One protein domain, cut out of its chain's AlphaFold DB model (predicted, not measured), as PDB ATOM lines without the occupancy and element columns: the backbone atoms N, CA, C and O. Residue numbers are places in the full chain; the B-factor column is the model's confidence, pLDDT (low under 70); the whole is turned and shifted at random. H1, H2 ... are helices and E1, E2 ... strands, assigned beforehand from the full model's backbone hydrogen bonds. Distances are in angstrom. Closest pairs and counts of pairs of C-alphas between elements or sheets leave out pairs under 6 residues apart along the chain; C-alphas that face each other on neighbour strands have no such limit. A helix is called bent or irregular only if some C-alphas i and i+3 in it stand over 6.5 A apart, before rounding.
ATOM      1  N   GLN A 453      33.739 -49.402  31.759       89.62
ATOM      2  CA  GLN A 453      32.700 -48.534  32.291       89.62
ATOM      3  C   GLN A 453      32.114 -47.628  31.222       89.62
ATOM      4  O   GLN A 453      32.850 -46.938  30.520       89.62
ATOM      5  N   VAL A 454      30.789 -47.608  31.113       89.69
ATOM      6  CA  VAL A 454      30.090 -46.724  30.180       89.69
ATOM      7  C   VAL A 454      29.642 -45.441  30.870       89.69
ATOM      8  O   VAL A 454      29.157 -45.452  32.001       89.69
ATOM      9  N   ARG A 455      29.788 -44.312  30.177       88.50
ATOM     10  CA  ARG A 455      29.328 -42.997  30.640       88.50
ATOM     11  C   ARG A 455      28.801 -42.146  29.485       88.50
ATOM     12  O   ARG A 455      29.286 -42.278  28.361       88.50
ATOM     13  N   PRO A 456      27.849 -41.233  29.730       88.56
ATOM     14  CA  PRO A 456      27.329 -40.353  28.687       88.56
ATOM     15  C   PRO A 456      28.404 -39.397  28.149       88.56
ATOM     16  O   PRO A 456      29.206 -38.845  28.911       88.56
ATOM     17  N   ALA A 457      28.392 -39.157  26.837       87.69
ATOM     18  CA  ALA A 457      29.289 -38.232  26.155       87.69
ATOM     19  C   ALA A 457      28.514 -36.992  25.688       87.69
ATOM     20  O   ALA A 457      27.712 -37.049  24.766       87.69
ATOM     21  N   ARG A 458      28.754 -35.840  26.329       78.44
ATOM     22  CA  ARG A 458      28.016 -34.596  26.020       78.44
ATOM     23  C   ARG A 458      28.499 -33.881  24.757       78.44
ATOM     24  O   ARG A 458      27.755 -33.085  24.200       78.44
ATOM     25  N   ARG A 459      29.759 -34.092  24.365       82.25
ATOM     26  CA  ARG A 459      30.383 -33.558  23.147       82.25
ATOM     27  C   ARG A 459      31.467 -34.513  22.677       82.25
ATOM     28  O   ARG A 459      32.282 -34.953  23.491       82.25
ATOM     29  N   ILE A 460      31.513 -34.763  21.375       86.19
ATOM     30  CA  ILE A 460      32.590 -35.522  20.733       86.19
ATOM     31  C   ILE A 460      33.391 -34.632  19.782       86.19
ATOM     32  O   ILE A 460      32.852 -33.689  19.207       86.19
ATOM     33  N   GLN A 461      34.684 -34.911  19.636       85.50
ATOM     34  CA  GLN A 461      35.546 -34.298  18.624       85.50
ATOM     35  C   GLN A 461      35.902 -35.375  17.595       85.50
ATOM     36  O   GLN A 461      36.741 -36.215  17.919       85.50
ATOM     37  N   PRO A 462      35.279 -35.392  16.400       82.94
ATOM     38  CA  PRO A 462      35.431 -36.483  15.430       82.94
ATOM     39  C   PRO A 462      36.883 -36.827  15.086       82.94
ATOM     40  O   PRO A 462      37.232 -37.996  15.041       82.94
ATOM     41  N   SER A 463      37.760 -35.825  14.969       79.62
ATOM     42  CA  SER A 463      39.185 -36.009  14.650       79.62
ATOM     43  C   SER A 463      39.998 -36.774  15.703       79.62
ATOM     44  O   SER A 463      41.149 -37.116  15.455       79.62
ATOM     45  N   GLN A 464      39.444 -37.022  16.893       84.44
ATOM     46  CA  GLN A 464      40.105 -37.806  17.941       84.44
ATOM     47  C   GLN A 464      39.711 -39.286  17.940       84.44
ATOM     48  O   GLN A 464      40.198 -40.028  18.795       84.44
ATOM     49  N   TRP A 465      38.803 -39.684  17.055       87.12
ATOM     50  CA  TRP A 465      38.208 -41.009  17.009       87.12
ATOM     51  C   TRP A 465      38.600 -41.710  15.713       87.12
ATOM     52  O   TRP A 465      38.518 -41.135  14.634       87.12
ATOM     53  N   LEU A 466      39.028 -42.958  15.843       86.12
ATOM     54  CA  LEU A 466      39.444 -43.818  14.749       86.12
ATOM     55  C   LEU A 466      38.281 -44.737  14.356       86.12
ATOM     56  O   LEU A 466      37.721 -45.446  15.201       86.12
ATOM     57  N   GLN A 467      37.922 -44.710  13.076       82.38
ATOM     58  CA  GLN A 467      36.925 -45.581  12.451       82.38
ATOM     59  C   GLN A 467      37.619 -46.472  11.407       82.38
ATOM     60  O   GLN A 467      38.656 -46.065  10.878       82.38
ATOM     61  N   PRO A 468      37.079 -47.659  11.096       72.50
ATOM     62  CA  PRO A 468      37.481 -48.396   9.901       72.50
ATOM     63  C   PRO A 468      37.120 -47.575   8.649       72.50
ATOM     64  O   PRO A 468      36.013 -47.044   8.544       72.50
ATOM     65  N   GLU A 469      38.061 -47.423   7.715       62.06
ATOM     66  CA  GLU A 469      37.941 -46.478   6.587       62.06
ATOM     67  C   GLU A 469      36.889 -46.865   5.544       62.06
ATOM     68  O   GLU A 469      36.358 -45.989   4.861       62.06
ATOM     69  N   SER A 470      36.536 -48.148   5.448       53.81
ATOM     70  CA  SER A 470      35.544 -48.618   4.480       53.81
ATOM     71  C   SER A 470      34.137 -48.068   4.745       53.81
ATOM     72  O   SER A 470      33.354 -47.965   3.803       53.81
ATOM     73  N   GLU A 471      33.811 -47.672   5.986       52.91
ATOM     74  CA  GLU A 471      32.444 -47.298   6.385       52.91
ATOM     75  C   GLU A 471      32.391 -46.260   7.530       52.91
ATOM     76  O   GLU A 471      31.716 -46.433   8.550       52.91
ATOM     77  N   ALA A 472      33.090 -45.133   7.371       60.38
ATOM     78  CA  ALA A 472      33.049 -44.031   8.334       60.38
ATOM     79  C   ALA A 472      31.658 -43.358   8.387       60.38
ATOM     80  O   ALA A 472      31.322 -42.484   7.584       60.38
ATOM     81  N   ILE A 473      30.828 -43.739   9.363       68.31
ATOM     82  CA  ILE A 473      29.594 -43.007   9.686       68.31
ATOM     83  C   ILE A 473      29.972 -41.628  10.234       68.31
ATOM     84  O   ILE A 473      30.809 -41.521  11.130       68.31
ATOM     85  N   ALA A 474      29.296 -40.579   9.755       77.81
ATOM     86  CA  ALA A 474      29.482 -39.224  10.258       77.81
ATOM     87  C   ALA A 474      29.240 -39.148  11.778       77.81
ATOM     88  O   ALA A 474      28.134 -39.383  12.270       77.81
ATOM     89  N   LEU A 475      30.287 -38.780  12.519       81.69
ATOM     90  CA  LEU A 475      30.254 -38.578  13.966       81.69
ATOM     91  C   LEU A 475      29.658 -37.197  14.314       81.69
ATOM     92  O   LEU A 475      30.359 -36.284  14.752       81.69
ATOM     93  N   ASP A 476      28.360 -37.017  14.062       79.88
ATOM     94  CA  ASP A 476      27.623 -35.774  14.335       79.88
ATOM     95  C   ASP A 476      27.212 -35.622  15.820       79.88
ATOM     96  O   ASP A 476      27.318 -36.556  16.608       79.88
ATOM     97  N   GLN A 477      26.758 -34.434  16.244       80.94
ATOM     98  CA  GLN A 477      26.368 -34.171  17.647       80.94
ATOM     99  C   GLN A 477      24.908 -34.543  17.973       80.94
ATOM    100  O   GLN A 477      24.490 -34.382  19.117       80.94
ATOM    101  N   ASN A 478      24.115 -34.993  16.997       78.56
ATOM    102  CA  ASN A 478      22.672 -35.212  17.155       78.56
ATOM    103  C   ASN A 478      22.328 -36.637  17.624       78.56
ATOM    104  O   ASN A 478      21.150 -36.960  17.794       78.56
ATOM    105  N   ARG A 479      23.343 -37.480  17.831       84.31
ATOM    106  CA  ARG A 479      23.224 -38.876  18.268       84.31
ATOM    107  C   ARG A 479      23.501 -39.034  19.766       84.31
ATOM    108  O   ARG A 479      24.208 -38.233  20.378       84.31
ATOM    109  N   ASP A 480      22.963 -40.103  20.352       87.50
ATOM    110  CA  ASP A 480      23.098 -40.411  21.782       87.50
ATOM    111  C   ASP A 480      24.433 -41.103  22.090       87.50
ATOM    112  O   ASP A 480      24.525 -42.322  22.282       87.50
ATOM    113  N   TRP A 481      25.494 -40.302  22.136       90.50
ATOM    114  CA  TRP A 481      26.848 -40.795  22.345       90.50
ATOM    115  C   TRP A 481      27.161 -41.157  23.792       90.50
ATOM    116  O   TRP A 481      26.884 -40.415  24.739       90.50
ATOM    117  N   HIS A 482      27.856 -42.276  23.945       92.12
ATOM    118  CA  HIS A 482      28.415 -42.748  25.200       92.12
ATOM    119  C   HIS A 482      29.873 -43.151  24.995       92.12
ATOM    120  O   HIS A 482      30.270 -43.581  23.915       92.12
ATOM    121  N   ILE A 483      30.683 -42.990  26.035       92.31
ATOM    122  CA  ILE A 483      32.070 -43.443  26.049       92.31
ATOM    123  C   ILE A 483      32.146 -44.670  26.941       92.31
ATOM    124  O   ILE A 483      31.774 -44.600  28.111       92.31
ATOM    125  N   LEU A 484      32.656 -45.761  26.385       93.19
ATOM    126  CA  LEU A 484      33.119 -46.912  27.138       93.19
ATOM    127  C   LEU A 484      34.607 -46.722  27.435       93.19
ATOM    128  O   LEU A 484      35.433 -46.770  26.526       93.19
ATOM    129  N   ASP A 485      34.952 -46.485  28.695       92.94
ATOM    130  CA  ASP A 485      36.332 -46.558  29.168       92.94
ATOM    131  C   ASP A 485      36.682 -48.044  29.358       92.94
ATOM    132  O   ASP A 485      36.180 -48.685  30.284       92.94
ATOM    133  N   VAL A 486      37.494 -48.602  28.452       93.69
ATOM    134  CA  VAL A 486      37.851 -50.029  28.458       93.69
ATOM    135  C   VAL A 486      38.871 -50.281  29.565       93.69
ATOM    136  O   VAL A 486      39.915 -49.634  29.608       93.69
ATOM    137  N   SER A 487      38.570 -51.220  30.459       91.81
ATOM    138  CA  SER A 487      39.480 -51.637  31.531       91.81
ATOM    139  C   SER A 487      40.241 -52.909  31.183       91.81
ATOM    140  O   SER A 487      41.379 -53.063  31.620       91.81
ATOM    141  N   ARG A 488      39.615 -53.812  30.413       92.00
ATOM    142  CA  ARG A 488      40.205 -55.078  29.967       92.00
ATOM    143  C   ARG A 488      39.685 -55.483  28.590       92.00
ATOM    144  O   ARG A 488      38.515 -55.231  28.289       92.00
ATOM    145  N   PHE A 489      40.517 -56.140  27.791       92.31
ATOM    146  CA  PHE A 489      40.099 -56.833  26.568       92.31
ATOM    147  C   PHE A 489      40.930 -58.101  26.365       92.31
ATOM    148  O   PHE A 489      42.042 -58.188  26.870       92.31
ATOM    149  N   PHE A 490      40.388 -59.083  25.661       88.12
ATOM    150  CA  PHE A 490      41.092 -60.310  25.309       88.12
ATOM    151  C   PHE A 490      41.699 -60.152  23.916       88.12
ATOM    152  O   PHE A 490      40.972 -59.889  22.959       88.12
ATOM    153  N   ASP A 491      43.015 -60.310  23.796       81.38
ATOM    154  CA  ASP A 491      43.752 -60.121  22.534       81.38
ATOM    155  C   ASP A 491      43.727 -61.354  21.605       81.38
ATOM    156  O   ASP A 491      44.360 -61.368  20.551       81.38
ATOM    157  N   GLY A 492      42.993 -62.399  21.996       77.31
ATOM    158  CA  GLY A 492      42.968 -63.699  21.325       77.31
ATOM    159  C   GLY A 492      43.795 -64.771  22.041       77.31
ATOM    160  O   GLY A 492      43.565 -65.955  21.807       77.31
ATOM    161  N   GLN A 493      44.702 -64.378  22.940       80.19
ATOM    162  CA  GLN A 493      45.537 -65.281  23.735       80.19
ATOM    163  C   GLN A 493      45.343 -65.073  25.240       80.19
ATOM    164  O   GLN A 493      45.187 -66.044  25.979       80.19
ATOM    165  N   GLN A 494      45.334 -63.823  25.701       84.75
ATOM    166  CA  GLN A 494      45.237 -63.468  27.114       84.75
ATOM    167  C   GLN A 494      44.428 -62.185  27.333       84.75
ATOM    168  O   GLN A 494      44.201 -61.381  26.425       84.75
ATOM    169  N   TRP A 495      43.974 -61.991  28.572       87.62
ATOM    170  CA  TRP A 495      43.360 -60.733  28.978       87.62
ATOM    171  C   TRP A 495      44.438 -59.671  29.175       87.62
ATOM    172  O   TRP A 495      45.360 -59.833  29.965       87.62
ATOM    173  N   GLN A 496      44.287 -58.567  28.458       90.69
ATOM    174  CA  GLN A 496      45.063 -57.353  28.628       90.69
ATOM    175  C   GLN A 496      44.333 -56.422  29.595       90.69
ATOM    176  O   GLN A 496      43.101 -56.315  29.558       90.69
ATOM    177  N   GLN A 497      45.084 -55.697  30.423       90.69
ATOM    178  CA  GLN A 497      44.552 -54.741  31.395       90.69
ATOM    179  C   GLN A 497      45.108 -53.334  31.148       90.69
ATOM    180  O   GLN A 497      46.257 -53.162  30.752       90.69
ATOM    181  N   ALA A 498      44.286 -52.311  31.395       87.69
ATOM    182  CA  ALA A 498      44.728 -50.921  31.338       87.69
ATOM    183  C   ALA A 498      45.795 -50.616  32.421       87.69
ATOM    184  O   ALA A 498      45.614 -51.028  33.572       87.69
ATOM    185  N   PRO A 499      46.844 -49.821  32.121       92.44
ATOM    186  CA  PRO A 499      47.107 -49.155  30.844       92.44
ATOM    187  C   PRO A 499      47.634 -50.118  29.770       92.44
ATOM    188  O   PRO A 499      48.514 -50.931  30.027       92.44
ATOM    189  N   PHE A 500      47.113 -49.989  28.550       90.88
ATOM    190  CA  PHE A 500      47.444 -50.893  27.449       90.88
ATOM    191  C   PHE A 500      48.681 -50.442  26.668       90.88
ATOM    192  O   PHE A 500      48.944 -49.246  26.540       90.88
ATOM    193  N   THR A 501      49.370 -51.402  26.055       87.00
ATOM    194  CA  THR A 501      50.416 -51.160  25.053       87.00
ATOM    195  C   THR A 501      49.932 -51.746  23.728       87.00
ATOM    196  O   THR A 501      50.081 -52.938  23.494       87.00
ATOM    197  N   ILE A 502      49.264 -50.928  22.908       80.56
ATOM    198  CA  ILE A 502      48.718 -51.333  21.604       80.56
ATOM    199  C   ILE A 502      49.504 -50.604  20.521       80.56
ATOM    200  O   ILE A 502      49.606 -49.376  20.565       80.56
ATOM    201  N   ASP A 503      50.026 -51.351  19.552       71.00
ATOM    202  CA  ASP A 503      50.648 -50.764  18.372       71.00
ATOM    203  C   ASP A 503      49.568 -50.327  17.373       71.00
ATOM    204  O   ASP A 503      48.774 -51.129  16.880       71.00
ATOM    205  N   VAL A 504      49.506 -49.022  17.120       67.50
ATOM    206  CA  VAL A 504      48.559 -48.395  16.187       67.50
ATOM    207  C   VAL A 504      49.270 -47.796  14.969       67.50
ATOM    208  O   VAL A 504      48.637 -47.062  14.214       67.50
ATOM    209  N   SER A 505      50.557 -48.103  14.775       57.22
ATOM    210  CA  SER A 505      51.449 -47.448  13.800       57.22
ATOM    211  C   SER A 505      51.254 -47.909  12.348       57.22
ATOM    212  O   SER A 505      52.026 -47.539  11.476       57.22
ATOM    213  N   ASN A 506      50.209 -48.688  12.064       59.50
ATOM    214  CA  ASN A 506      49.979 -49.287  10.748       59.50
ATOM    215  C   ASN A 506      49.320 -48.299   9.766       59.50
ATOM    216  O   ASN A 506      48.632 -47.364  10.179       59.50
ATOM    217  N   PHE A 507      49.416 -48.594   8.463       53.56
ATOM    218  CA  PHE A 507      48.815 -47.834   7.347       53.56
ATOM    219  C   PHE A 507      47.360 -47.375   7.561       53.56
ATOM    220  O   PHE A 507      46.995 -46.299   7.098       53.56
ATOM    221  N   VAL A 508      46.536 -48.164   8.267       66.88
ATOM    222  CA  VAL A 508      45.139 -47.829   8.596       66.88
ATOM    223  C   VAL A 508      44.929 -47.949  10.116       66.88
ATOM    224  O   VAL A 508      44.452 -48.986  10.598       66.88
ATOM    225  N   PRO A 509      45.274 -46.916  10.916       70.69
ATOM    226  CA  PRO A 509      45.285 -47.002  12.382       70.69
ATOM    227  C   PRO A 509      43.934 -47.410  12.983       70.69
ATOM    228  O   PRO A 509      43.878 -48.143  13.971       70.69
ATOM    229  N   GLY A 510      42.829 -46.967  12.372       77.00
ATOM    230  CA  GLY A 510      41.480 -47.336  12.799       77.00
ATOM    231  C   GLY A 510      41.156 -48.806  12.572       77.00
ATOM    232  O   GLY A 510      40.669 -49.458  13.492       77.00
ATOM    233  N   GLN A 511      41.492 -49.344  11.400       76.19
ATOM    234  CA  GLN A 511      41.288 -50.760  11.090       76.19
ATOM    235  C   GLN A 511      42.151 -51.648  11.990       76.19
ATOM    236  O   GLN A 511      41.644 -52.606  12.569       76.19
ATOM    237  N   SER A 512      43.429 -51.301  12.164       76.81
ATOM    238  CA  SER A 512      44.357 -52.059  13.012       76.81
ATOM    239  C   SER A 512      43.880 -52.127  14.465       76.81
ATOM    240  O   SER A 512      43.822 -53.201  15.072       76.81
ATOM    241  N   LEU A 513      43.461 -50.980  15.013       83.81
ATOM    242  CA  LEU A 513      42.932 -50.917  16.369       83.81
ATOM    243  C   LEU A 513      41.649 -51.746  16.508       83.81
ATOM    244  O   LEU A 513      41.508 -52.483  17.476       83.81
ATOM    245  N   TRP A 514      40.722 -51.665  15.550       85.56
ATOM    246  CA  TRP A 514      39.482 -52.446  15.596       85.56
ATOM    247  C   TRP A 514      39.733 -53.950  15.497       85.56
ATOM    248  O   TRP A 514      39.172 -54.705  16.290       85.56
ATOM    249  N   GLN A 515      40.627 -54.377  14.604       79.88
ATOM    250  CA  GLN A 515      41.031 -55.779  14.482       79.88
ATOM    251  C   GLN A 515      41.657 -56.299  15.774       79.88
ATOM    252  O   GLN A 515      41.262 -57.358  16.250       79.88
ATOM    253  N   THR A 516      42.566 -55.533  16.386       82.31
ATOM    254  CA  THR A 516      43.201 -55.897  17.667       82.31
ATOM    255  C   THR A 516      42.172 -56.126  18.776       82.31
ATOM    256  O   THR A 516      42.360 -56.967  19.650       82.31
ATOM    257  N   LEU A 517      41.059 -55.393  18.735       86.44
ATOM    258  CA  LEU A 517      39.977 -55.494  19.711       86.44
ATOM    259  C   LEU A 517      38.910 -56.537  19.338       86.44
ATOM    260  O   LEU A 517      37.931 -56.691  20.072       86.44
ATOM    261  N   GLY A 518      39.064 -57.216  18.198       81.44
ATOM    262  CA  GLY A 518      38.061 -58.123  17.642       81.44
ATOM    263  C   GLY A 518      36.736 -57.427  17.326       81.44
ATOM    264  O   GLY A 518      35.688 -58.062  17.398       81.44
ATOM    265  N   LEU A 519      36.748 -56.114  17.070       84.50
ATOM    266  CA  LEU A 519      35.555 -55.322  16.771       84.50
ATOM    267  C   LEU A 519      35.166 -55.469  15.301       84.50
ATOM    268  O   LEU A 519      35.990 -55.257  14.411       84.50
ATOM    269  N   ASP A 520      33.886 -55.738  15.060       77.12
ATOM    270  CA  ASP A 520      33.257 -55.636  13.747       77.12
ATOM    271  C   ASP A 520      32.219 -54.497  13.714       77.12
ATOM    272  O   ASP A 520      31.983 -53.797  14.703       77.12
ATOM    273  N   GLN A 521      31.578 -54.300  12.561       71.06
ATOM    274  CA  GLN A 521      30.584 -53.237  12.352       71.06
ATOM    275  C   GLN A 521      29.330 -53.371  13.238       71.06
ATOM    276  O   GLN A 521      28.617 -52.388  13.460       71.06
ATOM    277  N   ASN A 522      29.056 -54.576  13.745       74.12
ATOM    278  CA  ASN A 522      27.886 -54.906  14.555       74.12
ATOM    279  C   ASN A 522      28.233 -55.081  16.039       74.12
ATOM    280  O   ASN A 522      27.358 -55.466  16.825       74.12
ATOM    281  N   ALA A 523      29.470 -54.756  16.430       86.00
ATOM    282  CA  ALA A 523      29.964 -54.901  17.786       86.00
ATOM    283  C   ALA A 523      29.027 -54.194  18.773       86.00
ATOM    284  O   ALA A 523      28.952 -52.963  18.860       86.00
ATOM    285  N   THR A 524      28.280 -55.012  19.511       89.75
ATOM    286  CA  THR A 524      27.255 -54.560  20.445       89.75
ATOM    287  C   THR A 524      27.792 -54.635  21.865       89.75
ATOM    288  O   THR A 524      28.340 -55.649  22.308       89.75
ATOM    289  N   ILE A 525      27.615 -53.536  22.588       91.94
ATOM    290  CA  ILE A 525      27.912 -53.428  24.008       91.94
ATOM    291  C   ILE A 525      26.644 -53.737  24.790       91.94
ATOM    292  O   ILE A 525      25.582 -53.168  24.530       91.94
ATOM    293  N   ASN A 526      26.786 -54.603  25.783       91.75
ATOM    294  CA  ASN A 526      25.796 -54.856  26.811       91.75
ATOM    295  C   ASN A 526      26.151 -54.067  28.072       91.75
ATOM    296  O   ASN A 526      27.321 -53.859  28.394       91.75
ATOM    297  N   VAL A 527      25.123 -53.663  28.811       89.38
ATOM    298  CA  VAL A 527      25.246 -53.184  30.191       89.38
ATOM    299  C   VAL A 527      24.555 -54.167  31.116       89.38
ATOM    300  O   VAL A 527      23.523 -54.750  30.773       89.38
ATOM    301  N   GLY A 528      25.116 -54.358  32.302       84.75
ATOM    302  CA  GLY A 528      24.617 -55.369  33.221       84.75
ATOM    303  C   GLY A 528      24.977 -55.104  34.669       84.75
ATOM    304  O   GLY A 528      25.859 -54.304  34.968       84.75
ATOM    305  N   SER A 529      24.287 -55.778  35.580       83.75
ATOM    306  CA  SER A 529      24.599 -55.786  37.006       83.75
ATOM    307  C   SER A 529      25.087 -57.170  37.413       83.75
ATOM    308  O   SER A 529      24.367 -58.153  37.262       83.75
ATOM    309  N   ALA A 530      26.294 -57.223  37.978       85.38
ATOM    310  CA  ALA A 530      26.776 -58.388  38.713       85.38
ATOM    311  C   ALA A 530      25.942 -58.554  39.996       85.38
ATOM    312  O   ALA A 530      26.076 -57.737  40.911       85.38
ATOM    313  N   ASP A 531      25.067 -59.555  40.007       86.19
ATOM    314  CA  ASP A 531      24.279 -60.021  41.148       86.19
ATOM    315  C   ASP A 531      24.232 -61.556  41.098       86.19
ATOM    316  O   ASP A 531      24.091 -62.132  40.021       86.19
ATOM    317  N   MET A 532      24.397 -62.221  42.241       85.19
ATOM    318  CA  MET A 532      24.575 -63.674  42.306       85.19
ATOM    319  C   MET A 532      23.278 -64.437  42.008       85.19
ATOM    320  O   MET A 532      23.324 -65.576  41.546       85.19
ATOM    321  N   HIS A 533      22.125 -63.828  42.287       81.06
ATOM    322  CA  HIS A 533      20.816 -64.462  42.145       81.06
ATOM    323  C   HIS A 533      20.096 -64.004  40.882       81.06
ATOM    324  O   HIS A 533      19.406 -64.799  40.245       81.06
ATOM    325  N   GLN A 534      20.234 -62.728  40.526       83.75
ATOM    326  CA  GLN A 534      19.566 -62.125  39.376       83.75
ATOM    327  C   GLN A 534      20.531 -61.221  38.598       83.75
ATOM    328  O   GLN A 534      20.334 -60.000  38.533       83.75
ATOM    329  N   PRO A 535      21.590 -61.791  37.994       86.62
ATOM    330  CA  PRO A 535      22.483 -61.009  37.160       86.62
ATOM    331  C   PRO A 535      21.718 -60.473  35.947       86.62
ATOM    332  O   PRO A 535      20.881 -61.161  35.361       86.62
ATOM    333  N   THR A 536      22.015 -59.238  35.544       85.81
ATOM    334  CA  THR A 536      21.388 -58.632  34.361       85.81
ATOM    335  C   THR A 536      22.407 -58.455  33.240       85.81
ATOM    336  O   THR A 536      23.578 -58.164  33.479       85.81
ATOM    337  N   SER A 537      21.959 -58.645  32.001       89.00
ATOM    338  CA  SER A 537      22.720 -58.370  30.781       89.00
ATOM    339  C   SER A 537      21.738 -57.884  29.730       89.00
ATOM    340  O   SER A 537      20.781 -58.591  29.409       89.00
ATOM    341  N   GLN A 538      21.893 -56.644  29.271       87.50
ATOM    342  CA  GLN A 538      20.953 -56.018  28.347       87.50
ATOM    343  C   GLN A 538      21.713 -55.243  27.264       87.50
ATOM    344  O   GLN A 538      22.641 -54.506  27.609       87.50
ATOM    345  N   PRO A 539      21.316 -55.361  25.980       88.31
ATOM    346  CA  PRO A 539      21.900 -54.572  24.901       88.31
ATOM    347  C   PRO A 539      21.808 -53.075  25.188       88.31
ATOM    348  O   PRO A 539      20.758 -52.570  25.594       88.31
ATOM    349  N   PHE A 540      22.918 -52.370  24.992       89.06
ATOM    350  CA  PHE A 540      23.036 -50.943  25.263       89.06
ATOM    351  C   PHE A 540      23.218 -50.121  23.990       89.06
ATOM    352  O   PHE A 540      22.521 -49.121  23.800       89.06
ATOM    353  N   GLY A 541      24.150 -50.519  23.125       89.69
ATOM    354  CA  GLY A 541      24.530 -49.723  21.963       89.69
ATOM    355  C   GLY A 541      25.570 -50.389  21.074       89.69
ATOM    356  O   GLY A 541      26.135 -51.415  21.442       89.69
ATOM    357  N   GLN A 542      25.819 -49.790  19.912       90.50
ATOM    358  CA  GLN A 542      26.812 -50.269  18.943       90.50
ATOM    359  C   GLN A 542      28.079 -49.419  18.991       90.50
ATOM    360  O   GLN A 542      28.010 -48.197  19.144       90.50
ATOM    361  N   VAL A 543      29.237 -50.060  18.847       91.38
ATOM    362  CA  VAL A 543      30.524 -49.366  18.737       91.38
ATOM    363  C   VAL A 543      30.612 -48.672  17.377       91.38
ATOM    364  O   VAL A 543      30.302 -49.256  16.343       91.38
ATOM    365  N   ARG A 544      31.012 -47.396  17.374       89.50
ATOM    366  CA  ARG A 544      31.126 -46.568  16.160       89.50
ATOM    367  C   ARG A 544      32.514 -46.018  15.907       89.50
ATOM    368  O   ARG A 544      32.822 -45.695  14.764       89.50
ATOM    369  N   ALA A 545      33.334 -45.889  16.947       89.88
ATOM    370  CA  ALA A 545      34.728 -45.488  16.821       89.88
ATOM    371  C   ALA A 545      35.541 -45.908  18.050       89.88
ATOM    372  O   ALA A 545      34.983 -46.153  19.121       89.88
ATOM    373  N   ALA A 546      36.864 -45.927  17.915       91.56
ATOM    374  CA  ALA A 546      37.797 -46.215  18.999       91.56
ATOM    375  C   ALA A 546      38.804 -45.072  19.162       91.56
ATOM    376  O   ALA A 546      39.116 -44.349  18.220       91.56
ATOM    377  N   LYS A 547      39.312 -44.876  20.373       91.44
ATOM    378  CA  LYS A 547      40.331 -43.876  20.686       91.44
ATOM    379  C   LYS A 547      41.343 -44.490  21.634       91.44
ATOM    380  O   LYS A 547      40.981 -44.925  22.724       91.44
ATOM    381  N   PHE A 548      42.611 -44.459  21.244       90.50
ATOM    382  CA  PHE A 548      43.719 -44.929  22.065       90.50
ATOM    383  C   PHE A 548      44.752 -43.813  22.242       90.50
ATOM    384  O   PHE A 548      45.249 -43.268  21.259       90.50
ATOM    385  N   ARG A 549      45.028 -43.412  23.493       85.75
ATOM    386  CA  ARG A 549      46.069 -42.422  23.835       85.75
ATOM    387  C   ARG A 549      46.640 -42.689  25.221       85.75
ATOM    388  O   ARG A 549      45.872 -42.853  26.164       85.75
ATOM    389  N   ASN A 550      47.966 -42.634  25.359       83.69
ATOM    390  CA  ASN A 550      48.677 -42.759  26.641       83.69
ATOM    391  C   ASN A 550      48.242 -43.999  27.445       83.69
ATOM    392  O   ASN A 550      47.909 -43.897  28.625       83.69
ATOM    393  N   GLY A 551      48.129 -45.150  26.775       85.94
ATOM    394  CA  GLY A 551      47.678 -46.404  27.383       85.94
ATOM    395  C   GLY A 551      46.192 -46.466  27.749       85.94
ATOM    396  O   GLY A 551      45.723 -47.487  28.251       85.94
ATOM    397  N   LYS A 552      45.415 -45.411  27.478       92.06
ATOM    398  CA  LYS A 552      43.973 -45.380  27.710       92.06
ATOM    399  C   LYS A 552      43.210 -45.694  26.426       92.06
ATOM    400  O   LYS A 552      43.292 -44.938  25.457       92.06
ATOM    401  N   LEU A 553      42.419 -46.765  26.464       94.75
ATOM    402  CA  LEU A 553      41.511 -47.162  25.394       94.75
ATOM    403  C   LEU A 553      40.070 -46.744  25.716       94.75
ATOM    404  O   LEU A 553      39.558 -46.987  26.809       94.75
ATOM    405  N   GLN A 554      39.415 -46.107  24.751       95.12
ATOM    406  CA  GLN A 554      38.028 -45.669  24.842       95.12
ATOM    407  C   GLN A 554      37.277 -46.071  23.576       95.12
ATOM    408  O   GLN A 554      37.791 -45.870  22.477       95.12
ATOM    409  N   LEU A 555      36.049 -46.567  23.716       94.50
ATOM    410  CA  LEU A 555      35.146 -46.794  22.586       94.50
ATOM    411  C   LEU A 555      34.015 -45.773  22.607       94.50
ATOM    412  O   LEU A 555      33.474 -45.446  23.666       94.50
ATOM    413  N   LEU A 556      33.664 -45.271  21.431       92.62
ATOM    414  CA  LEU A 556      32.494 -44.439  21.217       92.62
ATOM    415  C   LEU A 556      31.322 -45.345  20.852       92.62
ATOM    416  O   LEU A 556      31.367 -46.048  19.842       92.62
ATOM    417  N   VAL A 557      30.286 -45.318  21.682       92.25
ATOM    418  CA  VAL A 557      29.113 -46.181  21.574       92.25
ATOM    419  C   VAL A 557      27.888 -45.324  21.287       92.25
ATOM    420  O   VAL A 557      27.613 -44.354  21.997       92.25
ATOM    421  N   GLU A 558      27.144 -45.685  20.249       90.94
ATOM    422  CA  GLU A 558      25.839 -45.107  19.938       90.94
ATOM    423  C   GLU A 558      24.766 -45.856  20.735       90.94
ATOM    424  O   GLU A 558      24.541 -47.050  20.520       90.94
ATOM    425  N   GLY A 559      24.143 -45.177  21.703       85.00
ATOM    426  CA  GLY A 559      23.151 -45.781  22.591       85.00
ATOM    427  C   GLY A 559      21.811 -46.027  21.894       85.00
ATOM    428  O   GLY A 559      21.318 -45.174  21.162       85.00
ATOM    429  N   MET A 560      21.182 -47.174  22.167       75.12
ATOM    430  CA  MET A 560      19.862 -47.532  21.624       75.12
ATOM    431  C   MET A 560      18.688 -46.962  22.444       75.12
ATOM    432  O   MET A 560      17.546 -47.002  21.988       75.12
ATOM    433  N   GLN A 561      18.929 -46.449  23.660       64.88
ATOM    434  CA  GLN A 561      17.890 -45.893  24.539       64.88
ATOM    435  C   GLN A 561      18.361 -44.629  25.273       64.88
ATOM    436  O   GLN A 561      19.381 -44.635  25.963       64.88
ATOM    437  N   LYS A 562      17.559 -43.557  25.200       57.03
ATOM    438  CA  LYS A 562      17.738 -42.328  25.987       57.03
ATOM    439  C   LYS A 562      17.351 -42.604  27.446       57.03
ATOM    440  O   LYS A 562      16.192 -42.904  27.707       57.03
ATOM    441  N   ASN A 563      18.291 -42.458  28.386       52.66
ATOM    442  CA  ASN A 563      18.113 -42.517  29.857       52.66
ATOM    443  C   ASN A 563      18.253 -43.884  30.556       52.66
ATOM    444  O   ASN A 563      17.368 -44.303  31.300       52.66
ATOM    445  N   ARG A 564      19.418 -44.533  30.447       57.19
ATOM    446  CA  ARG A 564      19.838 -45.542  31.437       57.19
ATOM    447  C   ARG A 564      21.003 -45.017  32.268       57.19
ATOM    448  O   ARG A 564      22.105 -44.856  31.763       57.19
ATOM    449  N   THR A 565      20.742 -44.745  33.543       50.62
ATOM    450  CA  THR A 565      21.699 -44.169  34.508       50.62
ATOM    451  C   THR A 565      22.036 -45.115  35.669       50.62
ATOM    452  O   THR A 565      22.595 -44.678  36.667       50.62
ATOM    453  N   GLY A 566      21.682 -46.404  35.568       56.31
ATOM    454  CA  GLY A 566      21.752 -47.340  36.698       56.31
ATOM    455  C   GLY A 566      23.004 -48.223  36.788       56.31
ATOM    456  O   GLY A 566      23.477 -48.464  37.893       56.31
ATOM    457  N   SER A 567      23.549 -48.715  35.665       62.44
ATOM    458  CA  SER A 567      24.750 -49.567  35.671       62.44
ATOM    459  C   SER A 567      25.853 -48.987  34.797       62.44
ATOM    460  O   SER A 567      25.641 -48.745  33.610       62.44
ATOM    461  N   ASN A 568      27.033 -48.812  35.395       75.31
ATOM    462  CA  ASN A 568      28.239 -48.398  34.688       75.31
ATOM    463  C   ASN A 568      28.979 -49.594  34.082       75.31
ATOM    464  O   ASN A 568      29.792 -49.378  33.196       75.31
ATOM    465  N   PHE A 569      28.729 -50.832  34.531       88.06
ATOM    466  CA  PHE A 569      29.459 -51.996  34.027       88.06
ATOM    467  C   PHE A 569      28.960 -52.388  32.640       88.06
ATOM    468  O   PHE A 569      27.780 -52.705  32.449       88.06
ATOM    469  N   ALA A 570      29.884 -52.365  31.687       90.94
ATOM    470  CA  ALA A 570      29.622 -52.618  30.289       90.94
ATOM    471  C   ALA A 570      30.643 -53.602  29.724       90.94
ATOM    472  O   ALA A 570      31.814 -53.597  30.105       90.94
ATOM    473  N   PHE A 571      30.187 -54.452  28.817       92.81
ATOM    474  CA  PHE A 571      30.984 -55.506  28.205       92.81
ATOM    475  C   PHE A 571      30.444 -55.819  26.811       92.81
ATOM    476  O   PHE A 571      29.258 -55.609  26.551       92.81
ATOM    477  N   SER A 572      31.282 -56.289  25.888       92.12
ATOM    478  CA  SER A 572      30.773 -56.758  24.591       92.12
ATOM    479  C   SER A 572      29.938 -58.026  24.767       92.12
ATOM    480  O   SER A 572      30.126 -58.786  25.718       92.12
ATOM    481  N   GLN A 573      29.013 -58.267  23.843       88.12
ATOM    482  CA  GLN A 573      28.027 -59.345  23.946       88.12
ATOM    483  C   GLN A 573      28.620 -60.742  24.211       88.12
ATOM    484  O   GLN A 573      28.004 -61.534  24.921       88.12
ATOM    485  N   THR A 574      29.804 -61.030  23.680       86.88
ATOM    486  CA  THR A 574      30.485 -62.329  23.788       86.88
ATOM    487  C   THR A 574      31.534 -62.375  24.901       86.88
ATOM    488  O   THR A 574      32.211 -63.383  25.057       86.88
ATOM    489  N   THR A 575      31.669 -61.311  25.703       90.38
ATOM    490  CA  THR A 575      32.664 -61.231  26.787       90.38
ATOM    491  C   THR A 575      32.384 -62.174  27.938       90.38
ATOM    492  O   THR A 575      33.316 -62.704  28.526       90.38
ATOM    493  N   LEU A 576      31.124 -62.303  28.351       90.94
ATOM    494  CA  LEU A 576      30.800 -63.131  29.500       90.94
ATOM    495  C   LEU A 576      29.383 -63.674  29.450       90.94
ATOM    496  O   LEU A 576      28.460 -63.051  28.921       90.94
TER     497      LEU A 576
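Overview. This is residues 453 to 576 of the 735 residues of an uncharacterized protein of Limnothrix rosea IAM M-220 (UniProt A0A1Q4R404). Look for a small barrel of strands, nearly closed: E1, E2, E6, E5, E4 and E7 follow one another round it, and E7 comes back near E1 without being its neighbour. The short helix H1 packs on E5 and crosses E6, while E3 pairs with the far end of the bent E2, outside the ring. The printed part has 124 residues, with three named strands, E1 to E3, then the one named helix, H1, then four more named strands, E4 to E7, along the chain; the seven strands, without H1, make one branched sheet in which each pair of neighbours is antiparallel, and the class is mostly strand, though under half of the residues are in named elements. The whole is compact, with a radius of gyration of the C-alphas of 14.3 A, and spans 47 by 38 by 24 A.

Along the chain. Find C-alpha 453 at (32.700, -48.534, 32.291), where E1, residues 453 to 456, begins. E2, residues 481 to 490, covers 24.3 A and bends by 74 degrees at residue 487; E3 is residues 495 to 497. H1, residues 509 to 516, starts at C-alpha 509 (45.285, -47.002, 12.382) and is 10.6 A long. E4 is residues 524 to 527. E5, residues 538 to 549, covers 28.9 A and bends by 72 degrees at residue 544; E6, residues 552 to 559, covers 21.4 A. E7, residues 569 to 572, ends at C-alpha 572 (30.773, -56.758, 24.591).

Arrangement. Start at E2, which has three neighbours in the strongly twisted sheet. E1 lies on one side of it, with N 453 and O 485 2.9 A apart, and E6 on the other side, with N 484 and O 555 at 2.9 A. Past the bend, E3 pairs with E2 through N 496 and O 489, 2.8 A; E1 E2 E3 is a meander, each strand the antiparallel neighbour of the one before. E4 E5 E6 is another, and with E7 a Greek key, its first strand the antiparallel neighbour of its fourth. Look for N 554 and O 547, 2.8 A, between E5 and E6; N 525 and O 541, 2.8 A, between E4 and E5; and N 526 and O 571, 2.8 A, between E4 and E7. The closest C-alphas of E1 and E7, Gln 453 and Phe 569, are 5.1 A apart. H1 is on the sheet at a height of 9.1 A, over E6 and across it at 88 degrees on the local plane; its closest C-alpha to E5 is Trp 514, 7.3 A from Ala 546. Every O i to N i+4 pair of H1 is within hydrogen-bond range.

Size, cuts and confidence. The two C-alphas farthest apart, those of Phe 507 and His 533, are 47.7 A apart. The printed part has no cut. The links E1 to E2, residues 457 to 480, and E3 to H1 are long. Confidence is under 70 at residues 469 to 473, 504 to 508 and 561 to 567.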